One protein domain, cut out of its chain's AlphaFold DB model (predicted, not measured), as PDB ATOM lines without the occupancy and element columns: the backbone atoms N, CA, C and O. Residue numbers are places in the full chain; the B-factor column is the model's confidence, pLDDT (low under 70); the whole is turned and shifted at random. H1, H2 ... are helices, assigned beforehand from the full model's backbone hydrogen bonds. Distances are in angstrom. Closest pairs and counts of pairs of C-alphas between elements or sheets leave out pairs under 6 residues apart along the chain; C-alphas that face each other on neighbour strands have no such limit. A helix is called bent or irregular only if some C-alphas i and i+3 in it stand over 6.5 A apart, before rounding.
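What this domain is: This is residues 9 to 68 of the 79 residues of a protein of Klebsiella pneumoniae (UniProt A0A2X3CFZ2). A helical hairpin of two long helices, H1 and H2, touches near its tight turn and opens toward the other end, where H2 runs past H1. Beyond H2 a tail without a named element sticks out with residues 52 to 58 and 60 to 68. The printed part has 60 residues, two named helices and no named strand, all helix in class. It is only just extended, close to loose, with a radius of gyration of the C-alphas of 16.0 A, and flat, spanning 46 by 35 by 16 A.

Where its parts are: H1, residues 9 to 26, begins at C-alpha 9 (101.995, -86.280, 23.016) and is 25.9 A long. H2, residues 30 to 51, is 32.6 A long and ends at C-alpha 51 (98.275, -101.088, 26.218). H2 is only just irregular: C-alphas 47 and 50 are 6.8 A apart.

How they stand to each other: H1, with residues 17 to 24 alone, touches H2, with residues 30 to 37 alone. Their closest C-alphas, of Gly 24 and Gln 30, are 4.7 A apart. They run opposite ways at a shallow tilt of 23 degrees. Every O i to N i+4 pair is within hydrogen-bond range in H1, and 16 of 18 in H2.

The domain as a whole: The C-alphas farthest apart, of Glu 28 and Asn 57, are 46.7 A apart. The printed part has no cut, and no printed residue is under 70 in pLDDT.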
ATOM      1  N   GLU A   9     102.017 -85.261  24.065       75.75
ATOM      2  CA  GLU A   9     101.995 -86.280  23.016       75.75
ATOM      3  C   GLU A   9     101.827 -85.658  21.627       75.75
ATOM      4  O   GLU A   9     102.569 -86.008  20.701       75.75
ATOM      5  N   GLN A  10     100.900 -84.713  21.479       79.75
ATOM      6  CA  GLN A  10     100.703 -84.005  20.220       79.75
ATOM      7  C   GLN A  10     101.950 -83.214  19.812       79.75
ATOM      8  O   GLN A  10     102.365 -83.282  18.651       79.75
ATOM      9  N   ALA A  11     102.571 -82.497  20.750       78.06
ATOM     10  CA  ALA A  11     103.761 -81.700  20.477       78.06
ATOM     11  C   ALA A  11     104.959 -82.568  20.060       78.06
ATOM     12  O   ALA A  11     105.649 -82.242  19.093       78.06
ATOM     13  N   TYR A  12     105.173 -83.711  20.721       77.12
ATOM     14  CA  TYR A  12     106.228 -84.651  20.336       77.12
ATOM     15  C   TYR A  12     105.975 -85.279  18.963       77.12
ATOM     16  O   TYR A  12     106.911 -85.426  18.177       77.12
ATOM     17  N   ASN A  13     104.725 -85.622  18.643       87.81
ATOM     18  CA  ASN A  13     104.373 -86.171  17.333       87.81
ATOM     19  C   ASN A  13     104.636 -85.165  16.208       87.81
ATOM     20  O   ASN A  13     105.226 -85.527  15.189       87.81
ATOM     21  N   ALA A  14     104.242 -83.906  16.407       89.50
ATOM     22  CA  ALA A  14     104.498 -82.835  15.451       89.50
ATOM     23  C   ALA A  14     106.006 -82.594  15.277       89.50
ATOM     24  O   ALA A  14     106.503 -82.644  14.153       89.50
ATOM     25  N   GLY A  15     106.746 -82.445  16.380       91.50
ATOM     26  CA  GLY A  15     108.188 -82.194  16.341       91.50
ATOM     27  C   GLY A  15     108.989 -83.324  15.687       91.50
ATOM     28  O   GLY A  15     109.913 -83.058  14.922       91.50
ATOM     29  N   LEU A  16     108.618 -84.588  15.924       94.19
ATOM     30  CA  LEU A  16     109.254 -85.733  15.266       94.19
ATOM     31  C   LEU A  16     109.013 -85.721  13.751       94.19
ATOM     32  O   LEU A  16     109.944 -85.936  12.976       94.19
ATOM     33  N   MET A  17     107.776 -85.455  13.325       96.50
ATOM     34  CA  MET A  17     107.420 -85.394  11.908       96.50
ATOM     35  C   MET A  17     108.143 -84.242  11.199       96.50
ATOM     36  O   MET A  17     108.740 -84.450  10.144       96.50
ATOM     37  N   GLU A  18     108.128 -83.046  11.788       97.31
ATOM     38  CA  GLU A  18     108.829 -81.869  11.266       97.31
ATOM     39  C   GLU A  18     110.343 -82.089  11.208       97.31
ATOM     40  O   GLU A  18     110.967 -81.789  10.192       97.31
ATOM     41  N   GLY A  19     110.933 -82.679  12.252       97.56
ATOM     42  CA  GLY A  19     112.361 -82.983  12.300       97.56
ATOM     43  C   GLY A  19     112.798 -83.964  11.210       97.56
ATOM     44  O   GLY A  19     113.799 -83.722  10.535       97.56
ATOM     45  N   ILE A  20     112.035 -85.042  10.988       98.25
ATOM     46  CA  ILE A  20     112.329 -86.006   9.915       98.25
ATOM     47  C   ILE A  20     112.222 -85.338   8.538       98.25
ATOM     48  O   ILE A  20     113.113 -85.531   7.708       98.25
ATOM     49  N   ARG A  21     111.183 -84.521   8.299       98.38
ATOM     50  CA  ARG A  21     111.039 -83.774   7.035       98.38
ATOM     51  C   ARG A  21     112.205 -82.832   6.797       98.38
ATOM     52  O   ARG A  21     112.806 -82.886   5.731       98.38
ATOM     53  N   LEU A  22     112.561 -82.031   7.801       98.56
ATOM     54  CA  LEU A  22     113.658 -81.073   7.708       98.56
ATOM     55  C   LEU A  22     114.980 -81.768   7.370       98.56
ATOM     56  O   LEU A  22     115.712 -81.309   6.497       98.56
ATOM     57  N   ILE A  23     115.284 -82.893   8.024       98.44
ATOM     58  CA  ILE A  23     116.482 -83.678   7.702       98.44
ATOM     59  C   ILE A  23     116.418 -84.150   6.247       98.44
ATOM     60  O   ILE A  23     117.382 -83.953   5.512       98.44
ATOM     61  N   GLY A  24     115.288 -84.723   5.821       98.62
ATOM     62  CA  GLY A  24     115.071 -85.177   4.447       98.62
ATOM     63  C   GLY A  24     115.247 -84.079   3.401       98.62
ATOM     64  O   GLY A  24     115.836 -84.329   2.354       98.62
ATOM     65  N   GLU A  25     114.788 -82.863   3.686       98.56
ATOM     66  CA  GLU A  25     115.010 -81.695   2.833       98.56
ATOM     67  C   GLU A  25     116.496 -81.334   2.736       98.56
ATOM     68  O   GLU A  25     117.009 -81.173   1.631       98.56
ATOM     69  N   VAL A  26     117.201 -81.265   3.871       98.56
ATOM     70  CA  VAL A  26     118.625 -80.888   3.932       98.56
ATOM     71  C   VAL A  26     119.527 -81.892   3.213       98.56
ATOM     72  O   VAL A  26     120.536 -81.493   2.635       98.56
ATOM     73  N   VAL A  27     119.192 -83.186   3.247       98.38
ATOM     74  CA  VAL A  27     120.002 -84.243   2.612       98.38
ATOM     75  C   VAL A  27     119.480 -84.698   1.246       98.38
ATOM     76  O   VAL A  27     120.000 -85.673   0.705       98.38
ATOM     77  N   GLU A  28     118.465 -84.022   0.697       98.44
ATOM     78  CA  GLU A  28     117.832 -84.344  -0.594       98.44
ATOM     79  C   GLU A  28     117.252 -85.777  -0.664       98.44
ATOM     80  O   GLU A  28     117.404 -86.488  -1.658       98.44
ATOM     81  N   ARG A  29     116.598 -86.221   0.419       98.69
ATOM     82  CA  ARG A  29     115.967 -87.550   0.586       98.69
ATOM     83  C   ARG A  29     114.506 -87.463   1.031       98.69
ATOM     84  O   ARG A  29     114.063 -88.177   1.931       98.69
ATOM     85  N   GLN A  30     113.743 -86.549   0.443       98.69
ATOM     86  CA  GLN A  30     112.341 -86.319   0.796       98.69
ATOM     87  C   GLN A  30     111.463 -87.582   0.661       98.69
ATOM     88  O   GLN A  30     110.670 -87.832   1.571       98.69
ATOM     89  N   PRO A  31     111.596 -88.425  -0.390       98.62
ATOM     90  CA  PRO A  31     110.818 -89.663  -0.485       98.62
ATOM     91  C   PRO A  31     111.086 -90.627   0.677       98.62
ATOM     92  O   PRO A  31     110.152 -91.207   1.229       98.62
ATOM     93  N   GLU A  32     112.348 -90.782   1.081       98.69
ATOM     94  CA  GLU A  32     112.729 -91.622   2.215       98.69
ATOM     95  C   GLU A  32     112.264 -91.034   3.550       98.69
ATOM     96  O   GLU A  32     111.859 -91.787   4.434       98.69
ATOM     97  N   ALA A  33     112.274 -89.708   3.694       98.69
ATOM     98  CA  ALA A  33     111.756 -89.036   4.880       98.69
ATOM     99  C   ALA A  33     110.247 -89.273   5.058       98.69
ATOM    100  O   ALA A  33     109.815 -89.637   6.150       98.69
ATOM    101  N   GLU A  34     109.447 -89.157   3.995       98.62
ATOM    102  CA  GLU A  34     108.010 -89.466   4.064       98.62
ATOM    103  C   GLU A  34     107.751 -90.956   4.327       98.62
ATOM    104  O   GLU A  34     106.874 -91.304   5.124       98.62
ATOM    105  N   ALA A  35     108.542 -91.851   3.725       98.62
ATOM    106  CA  ALA A  35     108.451 -93.283   4.008       98.62
ATOM    107  C   ALA A  35     108.769 -93.594   5.481       98.62
ATOM    108  O   ALA A  35     108.070 -94.397   6.108       98.62
ATOM    109  N   LEU A  36     109.783 -92.933   6.050       98.50
ATOM    110  CA  LEU A  36     110.146 -93.064   7.458       98.50
ATOM    111  C   LEU A  36     109.029 -92.550   8.369       98.50
ATOM    112  O   LEU A  36     108.643 -93.259   9.293       98.50
ATOM    113  N   ILE A  37     108.456 -91.378   8.080       98.12
ATOM    114  CA  ILE A  37     107.316 -90.828   8.830       98.12
ATOM    115  C   ILE A  37     106.157 -91.825   8.835       98.12
ATOM    116  O   ILE A  37     105.663 -92.187   9.905       98.12
ATOM    117  N   HIS A  38     105.749 -92.315   7.662       98.00
ATOM    118  CA  HIS A  38     104.660 -93.282   7.557       98.00
ATOM    119  C   HIS A  38     104.938 -94.537   8.395       98.00
ATOM    120  O   HIS A  38     104.102 -94.951   9.200       98.00
ATOM    121  N   TYR A  39     106.131 -95.117   8.250       98.06
ATOM    122  CA  TYR A  39     106.531 -96.293   9.016       98.06
ATOM    123  C   TYR A  39     106.502 -96.043  10.530       98.06
ATOM    124  O   TYR A  39     105.933 -96.841  11.274       98.06
ATOM    125  N   THR A  40     107.075 -94.931  10.994       96.56
ATOM    126  CA  THR A  40     107.156 -94.587  12.417       96.56
ATOM    127  C   THR A  40     105.773 -94.487  13.060       96.56
ATOM    128  O   THR A  40     105.562 -95.043  14.141       96.56
ATOM    129  N   PHE A  41     104.817 -93.818  12.412       93.75
ATOM    130  CA  PHE A  41     103.478 -93.645  12.980       93.75
ATOM    131  C   PHE A  41     102.627 -94.921  12.911       93.75
ATOM    132  O   PHE A  41     101.888 -95.198  13.860       93.75
ATOM    133  N   GLU A  42     102.784 -95.750  11.875       96.12
ATOM    134  CA  GLU A  42     102.147 -97.072  11.828       96.12
ATOM    135  C   GLU A  42     102.695 -98.009  12.914       96.12
ATOM    136  O   GLU A  42     101.922 -98.632  13.648       96.12
ATOM    137  N   ALA A  43     104.018 -98.059  13.092       95.75
ATOM    138  CA  ALA A  43     104.646 -98.860  14.139       95.75
ATOM    139  C   ALA A  43     104.209 -98.407  15.541       95.75
ATOM    140  O   ALA A  43     103.875 -99.235  16.391       95.75
ATOM    141  N   ARG A  44     104.140 -97.091  15.782       92.19
ATOM    142  CA  ARG A  44     103.687 -96.541  17.066       92.19
ATOM    143  C   ARG A  44     102.226 -96.875  17.353       92.19
ATOM    144  O   ARG A  44     101.897 -97.258  18.474       92.19
ATOM    145  N   LYS A  45     101.354 -96.791  16.345       91.06
ATOM    146  CA  LYS A  45      99.957 -97.220  16.466       91.06
ATOM    147  C   LYS A  45      99.875 -98.690  16.876       91.06
ATOM    148  O   LYS A  45      99.181 -99.008  17.835       91.06
ATOM    149  N   GLN A  46     100.619 -99.569  16.205       94.62
ATOM    150  CA  GLN A  46     100.654-101.002  16.523       94.62
ATOM    151  C   GLN A  46     101.184-101.276  17.938       94.62
ATOM    152  O   GLN A  46     100.612-102.101  18.647       94.62
ATOM    153  N   ALA A  47     102.225-100.564  18.372       92.81
ATOM    154  CA  ALA A  47     102.804-100.709  19.708       92.81
ATOM    155  C   ALA A  47     101.872-100.226  20.833       92.81
ATOM    156  O   ALA A  47     101.911-100.772  21.934       92.81
ATOM    157  N   ASN A  48     101.019 -99.234  20.563       90.56
ATOM    158  CA  ASN A  48     100.096 -98.684  21.554       90.56
ATOM    159  C   ASN A  48      98.814 -99.515  21.722       90.56
ATOM    160  O   ASN A  48      98.227 -99.499  22.803       90.56
ATOM    161  N   VAL A  49      98.387-100.264  20.696       93.50
ATOM    162  CA  VAL A  49      97.147-101.069  20.740       93.50
ATOM    163  C   VAL A  49      97.075-102.006  21.959       93.50
ATOM    164  O   VAL A  49      96.057-101.971  22.646       93.50
ATOM    165  N   PRO A  50      98.112-102.798  22.305       93.69
ATOM    166  CA  PRO A  50      98.030-103.741  23.423       93.69
ATOM    167  C   PRO A  50      97.876-103.088  24.802       93.69
ATOM    168  O   PRO A  50      97.494-103.766  25.753       93.69
ATOM    169  N   VAL A  51      98.212-101.801  24.932       91.94
ATOM    170  CA  VAL A  51      98.275-101.088  26.218       91.94
ATOM    171  C   VAL A  51      97.268 -99.942  26.334       91.94
ATOM    172  O   VAL A  51      97.191 -99.312  27.390       91.94
ATOM    173  N   ALA A  52      96.487 -99.680  25.280       91.19
ATOM    174  CA  ALA A  52      95.575 -98.540  25.193       91.19
ATOM    175  C   ALA A  52      94.538 -98.513  26.330       91.19
ATOM    176  O   ALA A  52      94.270 -97.454  26.898       91.19
ATOM    177  N   ASP A  53      94.033 -99.686  26.717       93.50
ATOM    178  CA  ASP A  53      92.947 -99.820  27.692       93.50
ATOM    179  C   ASP A  53      93.430-100.092  29.125       93.50
ATOM    180  O   ASP A  53      92.614-100.328  30.016       93.50
ATOM    181  N   ILE A  54      94.747-100.062  29.387       92.88
ATOM    182  CA  ILE A  54      95.280-100.308  30.736       92.88
ATOM    183  C   ILE A  54      94.871 -99.152  31.666       92.88
ATOM    184  O   ILE A  54      95.333 -98.014  31.471       92.88
ATOM    185  N   PRO A  55      94.075 -99.425  32.723       93.94
ATOM    186  CA  PRO A  55      93.666 -98.412  33.685       93.94
ATOM    187  C   PRO A  55      94.870 -97.756  34.359       93.94
ATOM    188  O   PRO A  55      95.865 -98.413  34.663       93.94
ATOM    189  N   GLN A  56      94.775 -96.459  34.659       88.88
ATOM    190  CA  GLN A  56      95.894 -95.690  35.216       88.88
ATOM    191  C   GLN A  56      96.481 -96.312  36.496       88.88
ATOM    192  O   GLN A  56      97.697 -96.321  36.667       88.88
ATOM    193  N   ASN A  57      95.642 -96.872  37.369       93.69
ATOM    194  CA  ASN A  57      96.066 -97.523  38.613       93.69
ATOM    195  C   ASN A  57      96.740 -98.895  38.412       93.69
ATOM    196  O   ASN A  57      97.292 -99.435  39.369       93.69
ATOM    197  N   GLN A  58      96.699 -99.451  37.200       94.69
ATOM    198  CA  GLN A  58      97.355-100.706  36.821       94.69
ATOM    199  C   GLN A  58      98.634-100.479  36.004       94.69
ATOM    200  O   GLN A  58      99.379-101.426  35.754       94.69
ATOM    201  N   ARG A  59      98.919 -99.235  35.592       93.06
ATOM    202  CA  ARG A  59     100.144 -98.907  34.855       93.06
ATOM    203  C   ARG A  59     101.368 -99.100  35.746       93.06
ATOM    204  O   ARG A  59     101.398 -98.675  36.904       93.06
ATOM    205  N   VAL A  60     102.400 -99.725  35.185       91.75
ATOM    206  CA  VAL A  60     103.677 -99.930  35.872       91.75
ATOM    207  C   VAL A  60     104.322 -98.571  36.140       91.75
ATOM    208  O   VAL A  60     104.504 -97.764  35.231       91.75
ATOM    209  N   ARG A  61     104.677 -98.317  37.403       89.19
ATOM    210  CA  ARG A  61     105.458 -97.139  37.786       89.19
ATOM    211  C   ARG A  61     106.910 -97.368  37.384       89.19
ATOM    212  O   ARG A  61     107.536 -98.303  37.874       89.19
ATOM    213  N   VAL A  62     107.418 -96.522  36.495       87.00
ATOM    214  CA  VAL A  62     108.785 -96.594  35.970       87.00
ATOM    215  C   VAL A  62     109.638 -95.455  36.520       87.00
ATOM    216  O   VAL A  62     109.130 -94.372  36.805       87.00
ATOM    217  N   TYR A  63     110.936 -95.706  36.667       85.19
ATOM    218  CA  TYR A  63     111.938 -94.713  37.049       85.19
ATOM    219  C   TYR A  63     113.120 -94.814  36.084       85.19
ATOM    220  O   TYR A  63     113.681 -95.898  35.919       85.19
ATOM    221  N   MET A  64     113.484 -93.699  35.445       86.31
ATOM    222  CA  MET A  64     114.664 -93.616  34.583       86.31
ATOM    223  C   MET A  64     115.852 -93.131  35.413       86.31
ATOM    224  O   MET A  64     115.865 -91.979  35.853       86.31
ATOM    225  N   ALA A  65     116.820 -94.012  35.655       88.44
ATOM    226  CA  ALA A  65     118.007 -93.713  36.448       88.44
ATOM    227  C   ALA A  65     119.152 -93.256  35.534       88.44
ATOM    228  O   ALA A  65     119.745 -94.076  34.835       88.44
ATOM    229  N   ASN A  66     119.477 -91.963  35.566       85.62
ATOM    230  CA  ASN A  66     120.639 -91.406  34.873       85.62
ATOM    231  C   ASN A  66     121.807 -91.203  35.863       85.62
ATOM    232  O   ASN A  66     121.590 -91.214  37.082       85.62
ATOM    233  N   PRO A  67     123.047 -90.997  35.376       91.62
ATOM    234  CA  PRO A  67     124.182 -90.645  36.229       91.62
ATOM    235  C   PRO A  67     123.906 -89.447  37.151       91.62
ATOM    236  O   PRO A  67     123.042 -88.607  36.880       91.62
ATOM    237  N   ASP A  68     124.657 -89.378  38.251       88.38
ATOM    238  CA  ASP A  68     124.596 -88.293  39.243       88.38
ATOM    239  C   ASP A  68     123.214 -88.099  39.886       88.38
ATOM    240  O   ASP A  68     122.834 -86.992  40.259       88.38
TER     241      ASP A  68